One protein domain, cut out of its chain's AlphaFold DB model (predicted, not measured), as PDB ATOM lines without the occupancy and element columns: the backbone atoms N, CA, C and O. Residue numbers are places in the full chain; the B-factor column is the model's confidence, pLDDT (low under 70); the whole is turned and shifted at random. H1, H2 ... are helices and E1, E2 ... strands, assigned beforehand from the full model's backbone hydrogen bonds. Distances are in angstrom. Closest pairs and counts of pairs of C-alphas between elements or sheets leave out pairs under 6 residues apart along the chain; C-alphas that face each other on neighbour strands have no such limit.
ATOM      1  N   ILE A   3      -1.995 -46.757  17.290       97.44
ATOM      2  CA  ILE A   3      -1.442 -46.670  15.933       97.44
ATOM      3  C   ILE A   3      -0.030 -47.259  15.945       97.44
ATOM      4  O   ILE A   3       0.740 -46.888  16.834       97.44
ATOM      5  N   PRO A   4       0.361 -48.112  14.976       97.69
ATOM      6  CA  PRO A   4       1.687 -48.714  14.974       97.69
ATOM      7  C   PRO A   4       2.810 -47.680  15.129       97.69
ATOM      8  O   PRO A   4       2.751 -46.608  14.499       97.69
ATOM      9  N   PRO A   5       3.822 -47.973  15.971       97.62
ATOM     10  CA  PRO A   5       4.947 -47.078  16.179       97.62
ATOM     11  C   PRO A   5       5.753 -46.909  14.888       97.62
ATOM     12  O   PRO A   5       5.554 -47.604  13.890       97.62
ATOM     13  N   ARG A   6       6.662 -45.934  14.900       97.19
ATOM     14  CA  ARG A   6       7.615 -45.723  13.811       97.19
ATOM     15  C   ARG A   6       8.523 -46.946  13.678       97.19
ATOM     16  O   ARG A   6       9.063 -47.390  14.687       97.19
ATOM     17  N   HIS A   7       8.727 -47.442  12.454       97.31
ATOM     18  CA  HIS A   7       9.728 -48.485  12.225       97.31
ATOM     19  C   HIS A   7      11.113 -47.949  12.636       97.31
ATOM     20  O   HIS A   7      11.441 -46.826  12.225       97.31
ATOM     21  N   PRO A   8      11.920 -48.698  13.413       97.31
ATOM     22  CA  PRO A   8      13.177 -48.199  13.985       97.31
ATOM     23  C   PRO A   8      14.132 -47.639  12.923       97.31
ATOM     24  O   PRO A   8      14.647 -46.538  13.086       97.31
ATOM     25  N   ASP A   9      14.252 -48.323  11.783       97.31
ATOM     26  CA  ASP A   9      15.147 -47.915  10.685       97.31
ATOM     27  C   ASP A   9      14.535 -46.909   9.697       97.31
ATOM     28  O   ASP A   9      15.123 -46.589   8.660       97.31
ATOM     29  N   SER A  10      13.319 -46.421   9.952       96.81
ATOM     30  CA  SER A  10      12.695 -45.481   9.021       96.81
ATOM     31  C   SER A  10      13.377 -44.120   9.082       96.81
ATOM     32  O   SER A  10      13.557 -43.545  10.150       96.81
ATOM     33  N   ILE A  11      13.674 -43.533   7.924       96.88
ATOM     34  CA  ILE A  11      14.185 -42.161   7.790       96.88
ATOM     35  C   ILE A  11      13.056 -41.125   7.788       96.88
ATOM     36  O   ILE A  11      13.234 -39.990   8.229       96.88
ATOM     37  N   ARG A  12      11.861 -41.513   7.335       94.75
ATOM     38  CA  ARG A  12      10.640 -40.698   7.381       94.75
ATOM     39  C   ARG A  12       9.448 -41.619   7.538       94.75
ATOM     40  O   ARG A  12       9.444 -42.705   6.975       94.75
ATOM     41  N   SER A  13       8.424 -41.171   8.251       96.25
ATOM     42  CA  SER A  13       7.246 -41.996   8.460       96.25
ATOM     43  C   SER A  13       5.976 -41.171   8.628       96.25
ATOM     44  O   SER A  13       6.036 -40.045   9.127       96.25
ATOM     45  N   TRP A  14       4.834 -41.705   8.194       97.38
ATOM     46  CA  TRP A  14       3.521 -41.087   8.380       97.38
ATOM     47  C   TRP A  14       2.416 -42.139   8.523       97.38
ATOM     48  O   TRP A  14       2.522 -43.249   8.005       97.38
ATOM     49  N   ARG A  15       1.340 -41.764   9.226       97.75
ATOM     50  CA  ARG A  15       0.093 -42.533   9.314       97.75
ATOM     51  C   ARG A  15      -1.095 -41.650   8.963       97.75
ATOM     52  O   ARG A  15      -1.092 -40.457   9.281       97.75
ATOM     53  N   ARG A  16      -2.098 -42.216   8.298       97.69
ATOM     54  CA  ARG A  16      -3.292 -41.477   7.871       97.69
ATOM     55  C   ARG A  16      -4.540 -42.343   7.976       97.69
ATOM     56  O   ARG A  16      -4.550 -43.451   7.451       97.69
ATOM     57  N   LEU A  17      -5.585 -41.808   8.605       98.06
ATOM     58  CA  LEU A  17      -6.953 -42.304   8.451       98.06
ATOM     59  C   LEU A  17      -7.443 -41.862   7.070       98.06
ATOM     60  O   LEU A  17      -7.552 -40.660   6.830       98.06
ATOM     61  N   VAL A  18      -7.695 -42.800   6.160       98.12
ATOM     62  CA  VAL A  18      -8.104 -42.479   4.785       98.12
ATOM     63  C   VAL A  18      -9.615 -42.266   4.738       98.12
ATOM     64  O   VAL A  18     -10.382 -43.149   5.114       98.12
ATOM     65  N   GLN A  19     -10.025 -41.089   4.274       98.19
ATOM     66  CA  GLN A  19     -11.421 -40.663   4.153       98.19
ATOM     67  C   GLN A  19     -11.897 -40.700   2.698       98.19
ATOM     68  O   GLN A  19     -13.019 -41.116   2.425       98.19
ATOM     69  N   TYR A  20     -11.044 -40.295   1.754       97.75
ATOM     70  CA  TYR A  20     -11.328 -40.349   0.319       97.75
ATOM     71  C   TYR A  20     -10.035 -40.358  -0.508       97.75
ATOM     72  O   TYR A  20      -8.937 -40.183   0.031       97.75
ATOM     73  N   ILE A  21     -10.168 -40.581  -1.819       98.06
ATOM     74  CA  ILE A  21      -9.070 -40.506  -2.789       98.06
ATOM     75  C   ILE A  21      -9.271 -39.275  -3.670       98.06
ATOM     76  O   ILE A  21     -10.316 -39.154  -4.305       98.06
ATOM     77  N   ASP A  22      -8.286 -38.382  -3.727       96.31
ATOM     78  CA  ASP A  22      -8.286 -37.266  -4.677       96.31
ATOM     79  C   ASP A  22      -7.814 -37.760  -6.059       96.31
ATOM     80  O   ASP A  22      -6.648 -38.153  -6.195       96.31
ATOM     81  N   PRO A  23      -8.682 -37.753  -7.091       93.75
ATOM     82  CA  PRO A  23      -8.327 -38.234  -8.423       93.75
ATOM     83  C   PRO A  23      -7.330 -37.324  -9.155       93.75
ATOM     84  O   PRO A  23      -6.703 -37.774 -10.116       93.75
ATOM     85  N   ALA A  24      -7.174 -36.064  -8.736       92.19
ATOM     86  CA  ALA A  24      -6.232 -35.123  -9.338       92.19
ATOM     87  C   ALA A  24      -4.810 -35.263  -8.765       92.19
ATOM     88  O   ALA A  24      -3.834 -34.856  -9.404       92.19
ATOM     89  N   ALA A  25      -4.674 -35.848  -7.574       91.88
ATOM     90  CA  ALA A  25      -3.396 -36.063  -6.912       91.88
ATOM     91  C   ALA A  25      -2.804 -37.450  -7.223       91.88
ATOM     92  O   ALA A  25      -3.470 -38.367  -7.699       91.88
ATOM     93  N   THR A  26      -1.505 -37.626  -6.956       91.69
ATOM     94  CA  THR A  26      -0.808 -38.901  -7.189       91.69
ATOM     95  C   THR A  26      -0.058 -39.387  -5.952       91.69
ATOM     96  O   THR A  26       0.357 -38.616  -5.082       91.69
ATOM     97  N   GLY A  27       0.101 -40.709  -5.868       93.75
ATOM     98  CA  GLY A  27       0.800 -41.396  -4.787       93.75
ATOM     99  C   GLY A  27       0.239 -41.101  -3.400       93.75
ATOM    100  O   GLY A  27      -0.969 -41.147  -3.196       93.75
ATOM    101  N   ALA A  28       1.106 -40.812  -2.428       92.50
ATOM    102  CA  ALA A  28       0.682 -40.568  -1.046       92.50
ATOM    103  C   ALA A  28      -0.235 -39.338  -0.899       92.50
ATOM    104  O   ALA A  28      -1.057 -39.300   0.014       92.50
ATOM    105  N   TYR A  29      -0.117 -38.349  -1.793       93.81
ATOM    106  CA  TYR A  29      -0.955 -37.148  -1.768       93.81
ATOM    107  C   TYR A  29      -2.389 -37.415  -2.226       93.81
ATOM    108  O   TYR A  29      -3.276 -36.665  -1.840       93.81
ATOM    109  N   ALA A  30      -2.624 -38.495  -2.977       95.94
ATOM    110  CA  ALA A  30      -3.968 -38.906  -3.370       95.94
ATOM    111  C   ALA A  30      -4.799 -39.440  -2.195       95.94
ATOM    112  O   ALA A  30      -6.018 -39.474  -2.281       95.94
ATOM    113  N   LEU A  31      -4.167 -39.872  -1.097       97.25
ATOM    114  CA  LEU A  31      -4.871 -40.398   0.073       97.25
ATOM    115  C   LEU A  31      -5.302 -39.241   0.973       97.25
ATOM    116  O   LEU A  31      -4.484 -38.735   1.736       97.25
ATOM    117  N   CYS A  32      -6.559 -38.821   0.939       97.00
ATOM    118  CA  CYS A  32      -7.033 -37.703   1.751       97.00
ATOM    119  C   CYS A  32      -7.592 -38.181   3.093       97.00
ATOM    120  O   CYS A  32      -8.301 -39.183   3.163       97.00
ATOM    121  N   GLY A  33      -7.263 -37.461   4.168       95.44
ATOM    122  CA  GLY A  33      -7.822 -37.691   5.496       95.44
ATOM    123  C   GLY A  33      -6.921 -37.235   6.642       95.44
ATOM    124  O   GLY A  33      -5.917 -36.550   6.429       95.44
ATOM    125  N   SER A  34      -7.293 -37.585   7.875       94.56
ATOM    126  CA  SER A  34      -6.617 -37.104   9.087       94.56
ATOM    127  C   SER A  34      -5.259 -37.778   9.299       94.56
ATOM    128  O   SER A  34      -5.141 -39.002   9.241       94.56
ATOM    129  N   GLY A  35      -4.225 -36.982   9.588       95.06
ATOM    130  CA  GLY A  35      -2.924 -37.496  10.022       95.06
ATOM    131  C   GLY A  35      -2.997 -38.094  11.428       95.06
ATOM    132  O   GLY A  35      -3.698 -37.566  12.290       95.06
ATOM    133  N   LEU A  36      -2.269 -39.188  11.652       95.25
ATOM    134  CA  LEU A  36      -2.218 -39.894  12.931       95.25
ATOM    135  C   LEU A  36      -0.777 -39.944  13.451       95.25
ATOM    136  O   LEU A  36       0.168 -40.123  12.678       95.25
ATOM    137  N   GLU A  37      -0.614 -39.790  14.761       93.25
ATOM    138  CA  GLU A  37       0.685 -39.873  15.426       93.25
ATOM    139  C   GLU A  37       1.065 -41.338  15.696       93.25
ATOM    140  O   GLU A  37       0.221 -42.163  16.046       93.25
ATOM    141  N   ALA A  38       2.338 -41.679  15.493       95.81
ATOM    142  CA  ALA A  38       2.845 -43.038  15.669       95.81
ATOM    143  C   ALA A  38       2.877 -43.429  17.152       95.81
ATOM    144  O   ALA A  38       3.329 -42.639  17.976       95.81
ATOM    145  N   GLY A  39       2.441 -44.644  17.487       95.06
ATOM    146  CA  GLY A  39       2.426 -45.148  18.865       95.06
ATOM    147  C   GLY A  39       1.316 -44.573  19.749       95.06
ATOM    148  O   GLY A  39       1.160 -45.012  20.882       95.06
ATOM    149  N   VAL A  40       0.528 -43.616  19.253       93.88
ATOM    150  CA  VAL A  40      -0.534 -42.962  20.026       93.88
ATOM    151  C   VAL A  40      -1.850 -43.721  19.884       93.88
ATOM    152  O   VAL A  40      -2.188 -44.216  18.806       93.88
ATOM    153  N   ALA A  41      -2.624 -43.789  20.967       94.44
ATOM    154  CA  ALA A  41      -3.957 -44.373  20.955       94.44
ATOM    155  C   ALA A  41      -5.018 -43.411  20.387       94.44
ATOM    156  O   ALA A  41      -5.113 -42.247  20.781       94.44
ATOM    157  N   TYR A  42      -5.863 -43.922  19.489       94.94
ATOM    158  CA  TYR A  42      -7.026 -43.235  18.924       94.94
ATOM    159  C   TYR A  42      -8.290 -44.096  19.039       94.94
ATOM    160  O   TYR A  42      -8.234 -45.324  18.952       94.94
ATOM    161  N   THR A  43      -9.435 -43.442  19.191       95.06
ATOM    162  CA  THR A  43     -10.756 -43.978  18.862       95.06
ATOM    163  C   THR A  43     -10.991 -43.752  17.372       95.06
ATOM    164  O   THR A  43     -10.938 -42.613  16.891       95.06
ATOM    165  N   LEU A  44     -11.211 -44.839  16.639       96.38
ATOM    166  CA  LEU A  44     -11.407 -44.848  15.193       96.38
ATOM    167  C   LEU A  44     -12.750 -45.526  14.872       96.38
ATOM    168  O   LEU A  44     -13.130 -46.433  15.611       96.38
ATOM    169  N   PRO A  45     -13.466 -45.113  13.810       96.88
ATOM    170  CA  PRO A  45     -14.695 -45.786  13.388       96.88
ATOM    171  C   PRO A  45     -14.421 -47.216  12.915       96.88
ATOM    172  O   PRO A  45     -13.423 -47.446  12.229       96.88
ATOM    173  N   ASP A  46     -15.316 -48.149  13.251       97.31
ATOM    174  CA  ASP A  46     -15.225 -49.536  12.789       97.31
ATOM    175  C   ASP A  46     -15.204 -49.617  11.254       97.31
ATOM    176  O   ASP A  46     -15.820 -48.812  10.552       97.31
ATOM    177  N   GLY A  47     -14.405 -50.536  10.719       97.19
ATOM    178  CA  GLY A  47     -14.211 -50.720   9.283       97.19
ATOM    179  C   GLY A  47     -13.374 -49.645   8.578       97.19
ATOM    180  O   GLY A  47     -13.055 -49.817   7.394       97.19
ATOM    181  N   ALA A  48     -12.974 -48.563   9.257       98.19
ATOM    182  CA  ALA A  48     -12.149 -47.513   8.667       98.19
ATOM    183  C   ALA A  48     -10.752 -48.011   8.257       98.19
ATOM    184  O   ALA A  48     -10.209 -48.955   8.831       98.19
ATOM    185  N   LEU A  49     -10.144 -47.349   7.267       98.50
ATOM    186  CA  LEU A  49      -8.812 -47.697   6.774       98.50
ATOM    187  C   LEU A  49      -7.742 -46.744   7.303       98.50
ATOM    188  O   LEU A  49      -7.845 -45.523   7.158       98.50
ATOM    189  N   VAL A  50      -6.671 -47.317   7.845       98.50
ATOM    190  CA  VAL A  50      -5.458 -46.599   8.241       98.50
ATOM    191  C   VAL A  50      -4.307 -47.045   7.353       98.50
ATOM    192  O   VAL A  50      -4.031 -48.234   7.223       98.50
ATOM    193  N   VAL A  51      -3.610 -46.085   6.753       98.44
ATOM    194  CA  VAL A  51      -2.380 -46.346   6.000       98.44
ATOM    195  C   VAL A  51      -1.190 -45.917   6.837       98.44
ATOM    196  O   VAL A  51      -1.124 -44.770   7.282       98.44
ATOM    197  N   VAL A  52      -0.249 -46.839   7.019       98.31
ATOM    198  CA  VAL A  52       1.062 -46.617   7.632       98.31
ATOM    199  C   VAL A  52       2.109 -46.689   6.528       98.31
ATOM    200  O   VAL A  52       2.074 -47.589   5.692       98.31
ATOM    201  N   CYS A  53       3.016 -45.720   6.482       97.81
ATOM    202  CA  CYS A  53       4.085 -45.685   5.492       97.81
ATOM    203  C   CYS A  53       5.390 -45.256   6.156       97.81
ATOM    204  O   CYS A  53       5.547 -44.101   6.563       97.81
ATOM    205  N   ASP A  54       6.328 -46.192   6.215       98.12
ATOM    206  CA  ASP A  54       7.681 -46.014   6.712       98.12
ATOM    207  C   ASP A  54       8.652 -46.035   5.521       98.12
ATOM    208  O   ASP A  54       8.756 -47.014   4.784       98.12
ATOM    209  N   LYS A  55       9.373 -44.933   5.300       97.69
ATOM    210  CA  LYS A  55      10.461 -44.862   4.320       97.69
ATOM    211  C   LYS A  55      11.737 -45.377   4.981       97.69
ATOM    212  O   LYS A  55      12.224 -44.729   5.904       97.69
ATOM    213  N   LEU A  56      12.266 -46.493   4.496       97.62
ATOM    214  CA  LEU A  56      13.571 -47.064   4.839       97.62
ATOM    215  C   LEU A  56      14.649 -46.522   3.866       97.62
ATOM    216  O   LEU A  56      14.300 -45.800   2.922       97.62
ATOM    217  N   PRO A  57      15.951 -46.802   4.070       97.56
ATOM    218  CA  PRO A  57      17.015 -46.294   3.194       97.56
ATOM    219  C   PRO A  57      16.872 -46.690   1.714       97.56
ATOM    220  O   PRO A  57      17.123 -45.867   0.835       97.56
ATOM    221  N   ASP A  58      16.430 -47.915   1.436       97.06
ATOM    222  CA  ASP A  58      16.374 -48.531   0.103       97.06
ATOM    223  C   ASP A  58      14.943 -48.764  -0.420       97.06
ATOM    224  O   ASP A  58      14.748 -49.037  -1.608       97.06
ATOM    225  N   ARG A  59      13.928 -48.663   0.449       97.44
ATOM    226  CA  ARG A  59      12.529 -48.978   0.119       97.44
ATOM    227  C   ARG A  59      11.511 -48.260   1.006       97.44
ATOM    228  O   ARG A  59      11.847 -47.561   1.955       97.44
ATOM    229  N   PHE A  60      10.237 -48.437   0.690       97.81
ATOM    230  CA  PHE A  60       9.094 -48.022   1.491       97.81
ATOM    231  C   PHE A  60       8.363 -49.266   1.982       97.81
ATOM    232  O   PHE A  60       7.992 -50.116   1.172       97.81
ATOM    233  N   LEU A  61       8.119 -49.334   3.286       98.12
ATOM    234  CA  LEU A  61       7.220 -50.300   3.898       98.12
ATOM    235  C   LEU A  61       5.858 -49.626   4.076       98.12
ATOM    236  O   LEU A  61       5.728 -48.650   4.818       98.12
ATOM    237  N   VAL A  62       4.852 -50.104   3.349       98.19
ATOM    238  CA  VAL A  62       3.486 -49.569   3.399       98.19
ATOM    239  C   VAL A  62       2.567 -50.643   3.954       98.19
ATOM    240  O   VAL A  62       2.507 -51.730   3.389       98.19
ATOM    241  N   GLN A  63       1.821 -50.335   5.010       98.31
ATOM    242  CA  GLN A  63       0.804 -51.218   5.577       98.31
ATOM    243  C   GLN A  63      -0.567 -50.555   5.450       98.31
ATOM    244  O   GLN A  63      -0.749 -49.388   5.809       98.31
ATOM    245  N   LEU A  64      -1.537 -51.298   4.929       98.50
ATOM    246  CA  LEU A  64      -2.951 -50.971   5.015       98.50
ATOM    247  C   LEU A  64      -3.544 -51.772   6.166       98.50
ATOM    248  O   LEU A  64      -3.458 -53.000   6.183       98.50
ATOM    249  N   LEU A  65      -4.160 -51.064   7.099       98.50
ATOM    250  CA  LEU A  65      -4.799 -51.627   8.275       98.50
ATOM    251  C   LEU A  65      -6.288 -51.298   8.230       98.50
ATOM    252  O   LEU A  65      -6.667 -50.184   7.849       98.50
ATOM    253  N   ARG A  66      -7.121 -52.246   8.647       98.44
ATOM    254  CA  ARG A  66      -8.547 -52.026   8.874       98.44
ATOM    255  C   ARG A  66      -8.823 -51.961  10.364       98.44
ATOM    256  O   ARG A  66      -8.352 -52.794  11.134       98.44
ATOM    257  N   VAL A  67      -9.595 -50.961  10.752       98.12
ATOM    258  CA  VAL A  67     -10.156 -50.861  12.092       98.12
ATOM    259  C   VAL A  67     -11.203 -51.955  12.261       98.12
ATOM    260  O   VAL A  67     -12.130 -52.035  11.461       98.12
ATOM    261  N   THR A  68     -11.032 -52.793  13.272       97.25
ATOM    262  CA  THR A  68     -12.037 -53.749  13.748       97.25
ATOM    263  C   THR A  68     -12.501 -53.331  15.138       97.25
ATOM    264  O   THR A  68     -11.901 -52.441  15.738       97.25
ATOM    265  N   GLU A  69     -13.508 -54.002  15.696       93.31
ATOM    266  CA  GLU A  69     -14.072 -53.688  17.017       93.31
ATOM    267  C   GLU A  69     -13.013 -53.509  18.125       93.31
ATOM    268  O   GLU A  69     -13.153 -52.657  19.006       93.31
ATOM    269  N   HIS A  70     -11.916 -54.271  18.074       92.50
ATOM    270  CA  HIS A  70     -10.922 -54.299  19.150       92.50
ATOM    271  C   HIS A  70      -9.490 -53.967  18.714       92.50
ATOM    272  O   HIS A  70      -8.628 -53.764  19.573       92.50
ATOM    273  N   ALA A  71      -9.195 -53.893  17.412       96.38
ATOM    274  CA  ALA A  71      -7.816 -53.787  16.945       96.38
ATOM    275  C   ALA A  71      -7.678 -53.118  15.569       96.38
ATOM    276  O   ALA A  71      -8.644 -52.807  14.881       96.38
ATOM    277  N   LEU A  72      -6.425 -52.904  15.169       97.75
ATOM    278  CA  LEU A  72      -6.062 -52.649  13.780       97.75
ATOM    279  C   LEU A  72      -5.620 -53.975  13.164       97.75
ATOM    280  O   LEU A  72      -4.533 -54.462  13.470       97.75
ATOM    281  N   ALA A  73      -6.466 -54.559  12.323       97.75
ATOM    282  CA  ALA A  73      -6.143 -55.773  11.588       97.75
ATOM    283  C   ALA A  73      -5.347 -55.427  10.324       97.75
ATOM    284  O   ALA A  73      -5.699 -54.497   9.595       97.75
ATOM    285  N   GLU A  74      -4.278 -56.171  10.048       98.19
ATOM    286  CA  GLU A  74      -3.533 -56.006   8.801       98.19
ATOM    287  C   GLU A  74      -4.369 -56.497   7.611       98.19
ATOM    288  O   GLU A  74      -4.785 -57.649   7.559       98.19
ATOM    289  N   GLU A  75      -4.607 -55.614   6.640       97.75
ATOM    290  CA  GLU A  75      -5.248 -55.958   5.366       97.75
ATOM    291  C   GLU A  75      -4.210 -56.337   4.314       97.75
ATOM    292  O   GLU A  75      -4.412 -57.258   3.520       97.75
ATOM    293  N   LYS A  76      -3.123 -55.560   4.242       98.25
ATOM    294  CA  LYS A  76      -2.063 -55.774   3.260       98.25
ATOM    295  C   LYS A  76      -0.800 -54.997   3.594       98.25
ATOM    296  O   LYS A  76      -0.876 -53.811   3.904       98.25
ATOM    297  N   THR A  77       0.344 -55.625   3.351       98.25
ATOM    298  CA  THR A  77       1.661 -54.985   3.401       98.25
ATOM    299  C   THR A  77       2.323 -54.985   2.022       98.25
ATOM    300  O   THR A  77       2.187 -55.932   1.243       98.25
ATOM    301  N   TRP A  78       3.028 -53.901   1.698       98.31
ATOM    302  CA  TRP A  78       3.843 -53.759   0.495       98.31
ATOM    303  C   TRP A  78       5.254 -53.297   0.852       98.31
ATOM    304  O   TRP A  78       5.421 -52.334   1.600       98.31
ATOM    305  N   GLU A  79       6.248 -53.899   0.207       98.00
ATOM    306  CA  GLU A  79       7.603 -53.358   0.117       98.00
ATOM    307  C   GLU A  79       7.812 -52.757  -1.278       98.00
ATOM    308  O   GLU A  79       7.733 -53.449  -2.295       98.00
ATOM    309  N   LEU A  80       8.028 -51.444  -1.349       97.31
ATOM    310  CA  LEU A  80       8.096 -50.701  -2.607       97.31
ATOM    311  C   LEU A  80       9.458 -50.026  -2.761       97.31
ATOM    312  O   LEU A  80       9.898 -49.306  -1.875       97.31
ATOM    313  N   LYS A  81      10.098 -50.156  -3.926       96.06
ATOM    314  CA  LYS A  81      11.343 -49.418  -4.237       96.06
ATOM    315  C   LYS A  81      11.127 -47.908  -4.434       96.06
ATOM    316  O   LYS A  81      12.077 -47.136  -4.445       96.06
ATOM    317  N   ALA A  82       9.879 -47.483  -4.619       93.50
ATOM    318  CA  ALA A  82       9.491 -46.096  -4.844       93.50
ATOM    319  C   ALA A  82       8.288 -45.721  -3.968       93.50
ATOM    320  O   ALA A  82       7.688 -46.575  -3.316       93.50
ATOM    321  N   ALA A  83       7.929 -44.435  -3.966       85.88
ATOM    322  CA  ALA A  83       6.737 -43.945  -3.279       85.88
ATOM    323  C   ALA A  83       5.454 -44.648  -3.777       85.88
ATOM    324  O   ALA A  83       5.452 -45.269  -4.842       85.88
ATOM    325  N   LEU A  84       4.357 -44.531  -3.013       93.19
ATOM    326  CA  LEU A  84       3.076 -45.183  -3.317       93.19
ATOM    327  C   LEU A  84       2.684 -44.985  -4.791       93.19
ATOM    328  O   LEU A  84       2.479 -43.861  -5.242       93.19
ATOM    329  N   GLY A  85       2.582 -46.083  -5.538       93.06
ATOM    330  CA  GLY A  85       2.168 -46.065  -6.938       93.06
ATOM    331  C   GLY A  85       0.648 -46.094  -7.102       93.06
ATOM    332  O   GLY A  85      -0.081 -46.486  -6.186       93.06
ATOM    333  N   LYS A  86       0.167 -45.766  -8.310       93.56
ATOM    334  CA  LYS A  86      -1.266 -45.773  -8.665       93.56
ATOM    335  C   LYS A  86      -1.967 -47.078  -8.266       93.56
ATOM    336  O   LYS A  86      -3.039 -47.043  -7.685       93.56
ATOM    337  N   ARG A  87      -1.325 -48.233  -8.489       96.50
ATOM    338  CA  ARG A  87      -1.891 -49.552  -8.149       96.50
ATOM    339  C   ARG A  87      -2.216 -49.707  -6.658       96.50
ATOM    340  O   ARG A  87      -3.202 -50.359  -6.329       96.50
ATOM    341  N   VAL A  88      -1.394 -49.142  -5.773       97.69
ATOM    342  CA  VAL A  88      -1.619 -49.185  -4.318       97.69
ATOM    343  C   VAL A  88      -2.753 -48.235  -3.939       97.69
ATOM    344  O   VAL A  88      -3.658 -48.635  -3.216       97.69
ATOM    345  N   VAL A  89      -2.758 -47.020  -4.498       97.56
ATOM    346  CA  VAL A  89      -3.832 -46.032  -4.287       97.56
ATOM    347  C   VAL A  89      -5.187 -46.579  -4.750       97.56
ATOM    348  O   VAL A  89      -6.135 -46.579  -3.970       97.56
ATOM    349  N   ASP A  90      -5.270 -47.136  -5.962       96.88
ATOM    350  CA  ASP A  90      -6.495 -47.751  -6.489       96.88
ATOM    351  C   ASP A  90      -6.964 -48.925  -5.607       96.88
ATOM    352  O   ASP A  90      -8.162 -49.133  -5.412       96.88
ATOM    353  N   TYR A  91      -6.026 -49.718  -5.072       98.12
ATOM    354  CA  TYR A  91      -6.343 -50.838  -4.183       98.12
ATOM    355  C   TYR A  91      -6.968 -50.369  -2.866       98.12
ATOM    356  O   TYR A  91      -7.928 -50.991  -2.407       98.12
ATOM    357  N   ILE A  92      -6.432 -49.290  -2.285       98.25
ATOM    358  CA  ILE A  92      -6.965 -48.652  -1.076       98.25
ATOM    359  C   ILE A  92      -8.342 -48.051  -1.375       98.25
ATOM    360  O   ILE A  92      -9.288 -48.321  -0.642       98.25
ATOM    361  N   GLY A  93      -8.480 -47.314  -2.483       97.38
ATOM    362  CA  GLY A  93      -9.731 -46.666  -2.883       97.38
ATOM    363  C   GLY A  93     -10.903 -47.638  -3.011       97.38
ATOM    364  O   GLY A  93     -11.973 -47.375  -2.477       97.38
ATOM    365  N   ARG A  94     -10.685 -48.817  -3.615       98.12
ATOM    366  CA  ARG A  94     -11.715 -49.870  -3.733       98.12
ATOM    367  C   ARG A  94     -12.150 -50.503  -2.404       98.12
ATOM    368  O   ARG A  94     -13.098 -51.278  -2.400       98.12
ATOM    369  N   ARG A  95     -11.436 -50.250  -1.305       98.31
ATOM    370  CA  ARG A  95     -11.715 -50.811   0.032       98.31
ATOM    371  C   ARG A  95     -12.280 -49.794   1.012       98.31
ATOM    372  O   ARG A  95     -12.588 -50.176   2.144       98.31
ATOM    373  N   LEU A  96     -12.365 -48.527   0.610       97.81
ATOM    374  CA  LEU A  96     -13.043 -47.513   1.401       97.81
ATOM    375  C   LEU A  96     -14.526 -47.868   1.483       97.81
ATOM    376  O   LEU A  96     -15.154 -48.181   0.474       97.81
ATOM    377  N   LEU A  97     -15.065 -47.834   2.697       96.94
ATOM    378  CA  LEU A  97     -16.491 -48.031   2.912       96.94
ATOM    379  C   LEU A  97     -17.273 -46.800   2.432       96.94
ATOM    380  O   LEU A  97     -16.751 -45.678   2.492       96.94
ATOM    381  N   PRO A  98     -18.534 -46.976   2.002       96.62
ATOM    382  CA  PRO A  98     -19.467 -45.859   1.904       96.62
ATOM    383  C   PRO A  98     -19.483 -45.074   3.225       96.62
ATOM    384  O   PRO A  98     -19.506 -45.674   4.296       96.62
ATOM    385  N   GLY A  99     -19.413 -43.742   3.161       95.56
ATOM    386  CA  GLY A  99     -19.340 -42.891   4.358       95.56
ATOM    387  C   GLY A  99     -17.936 -42.703   4.950       95.56
ATOM    388  O   GLY A  99     -17.788 -41.991   5.941       95.56
ATOM    389  N   ALA A 100     -16.872 -43.239   4.332       96.44
ATOM    390  CA  ALA A 100     -15.497 -43.005   4.801       96.44
ATOM    391  C   ALA A 100     -15.127 -41.509   4.905       96.44
ATOM    392  O   ALA A 100     -14.313 -41.130   5.750       96.44
ATOM    393  N   GLY A 101     -15.776 -40.648   4.111       94.31
ATOM    394  CA  GLY A 101     -15.665 -39.188   4.199       94.31
ATOM    395  C   GLY A 101     -16.041 -38.614   5.571       94.31
ATOM    396  O   GLY A 101     -15.472 -37.603   5.990       94.31
ATOM    397  N   ASP A 102     -16.918 -39.288   6.316       94.69
ATOM    398  CA  ASP A 102     -17.402 -38.874   7.637       94.69
ATOM    399  C   ASP A 102     -16.600 -39.480   8.786       94.69
ATOM    400  O   ASP A 102     -16.724 -39.052   9.934       94.69
ATOM    401  N   HIS A 103     -15.699 -40.424   8.504       96.75
ATOM    402  CA  HIS A 103     -14.856 -41.019   9.532       96.75
ATOM    403  C   HIS A 103     -13.993 -39.949  10.204       96.75
ATOM    404  O   HIS A 103     -13.360 -39.127   9.539       96.75
ATOM    405  N   ARG A 104     -13.936 -39.937  11.538       94.75
ATOM    406  CA  ARG A 104     -13.096 -39.008  12.309       94.75
ATOM    407  C   ARG A 104     -12.270 -39.789  13.317       94.75
ATOM    408  O   ARG A 104     -12.817 -40.545  14.112       94.75
ATOM    409  N   ALA A 105     -10.957 -39.569  13.308       93.88
ATOM    410  CA  ALA A 105     -10.086 -40.065  14.362       93.88
ATOM    411  C   ALA A 105     -10.170 -39.134  15.574       93.88
ATOM    412  O   ALA A 105      -9.970 -37.924  15.443       93.88
ATOM    413  N   ARG A 106     -10.420 -39.690  16.758       90.94
ATOM    414  CA  ARG A 106     -10.316 -38.962  18.029       90.94
ATOM    415  C   ARG A 106      -9.153 -39.540  18.811       90.94
ATOM    416  O   ARG A 106      -9.114 -40.741  19.036       90.94
ATOM    417  N   ARG A 107      -8.179 -38.717  19.192       89.94
ATOM    418  CA  ARG A 107      -7.076 -39.181  20.043       89.94
ATOM    419  C   ARG A 107      -7.669 -39.643  21.379       89.94
ATOM    420  O   ARG A 107      -8.455 -38.906  21.965       89.94
ATOM    421  N   ALA A 108      -7.346 -40.859  21.811       88.31
ATOM    422  CA  ALA A 108      -7.872 -41.431  23.052       88.31
ATOM    423  C   ALA A 108      -7.194 -40.806  24.279       88.31
ATOM    424  O   ALA A 108      -7.816 -40.624  25.318       88.31
TER     425      ALA A 108
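What this domain is: This is residues 3 to 108 of the 480 residues of an uncharacterized protein of Streptomyces sp. (UniProt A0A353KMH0). A twisted sheet of four strands has one helix, H2, over one of its faces, and a small helix, H1, packs on H2 and only grazes the sheet. Residues 35 to 36, in a long unnamed stretch, pair with E1 at the sheet's edge. The printed part has 106 residues in the order E1, H1, E2, E3, E4, H2; the sheet order is E1, E2, E3, E4, antiparallel throughout. The class is mixed, helices and strands, with 43 residues in named elements, under half. The whole is compact, radius of gyration of the C-alphas 12.9 A, spanning 35 by 31 by 19 A.

How they stand to each other: Edge strand E1, residues 12 to 18, is antiparallel to E2, residues 49 to 55, with N 16 and O 51 at 2.9 A. E2, E3, residues 60 to 67, and E4, residues 72 to 80, form a meander, each strand the antiparallel neighbour of the one before. E2 and E3 are a hairpin, with N 52 and O 63 at 2.9 A; E3 and E4 are another, with N 62 and O 78 at 2.9 A. E4 bends by 63 degrees at residue 75. E1 and E4 are apart. H2, residues 86 to 93, is on the sheet at a height over the sheet of 9.4 A, over E3 and only just over E2, with 3 of its C-alphas. It runs along the strands, at 5 degrees to E3 on the local plane. H1, residues 27 to 30, touches H2; their closest C-alphas, of Gly 27 and Lys 86, are 6.2 A apart. In H2 every O i to N i+4 pair is within hydrogen-bond range; H1 is too short for such a pair.

Where its parts are: E1 runs 19.0 A from C-alpha 12 at (10.640, -40.698, 7.381). E2 measures 19.6 A, E3 22.2 A and E4 21.7 A from first to last C-alpha. H1 spans 5.6 A, and H2 10.3 A, ending at C-alpha 93 at (-9.731, -46.666, -2.883).

The domain as a whole: The C-alphas of Pro 57 and Gly 99, the two farthest apart, are 36.5 A from each other. The printed part has no cut. The link from H1 to E2, 18 residues, is long. Mean pLDDT of the printed part is 96.2, and no printed residue is under 70.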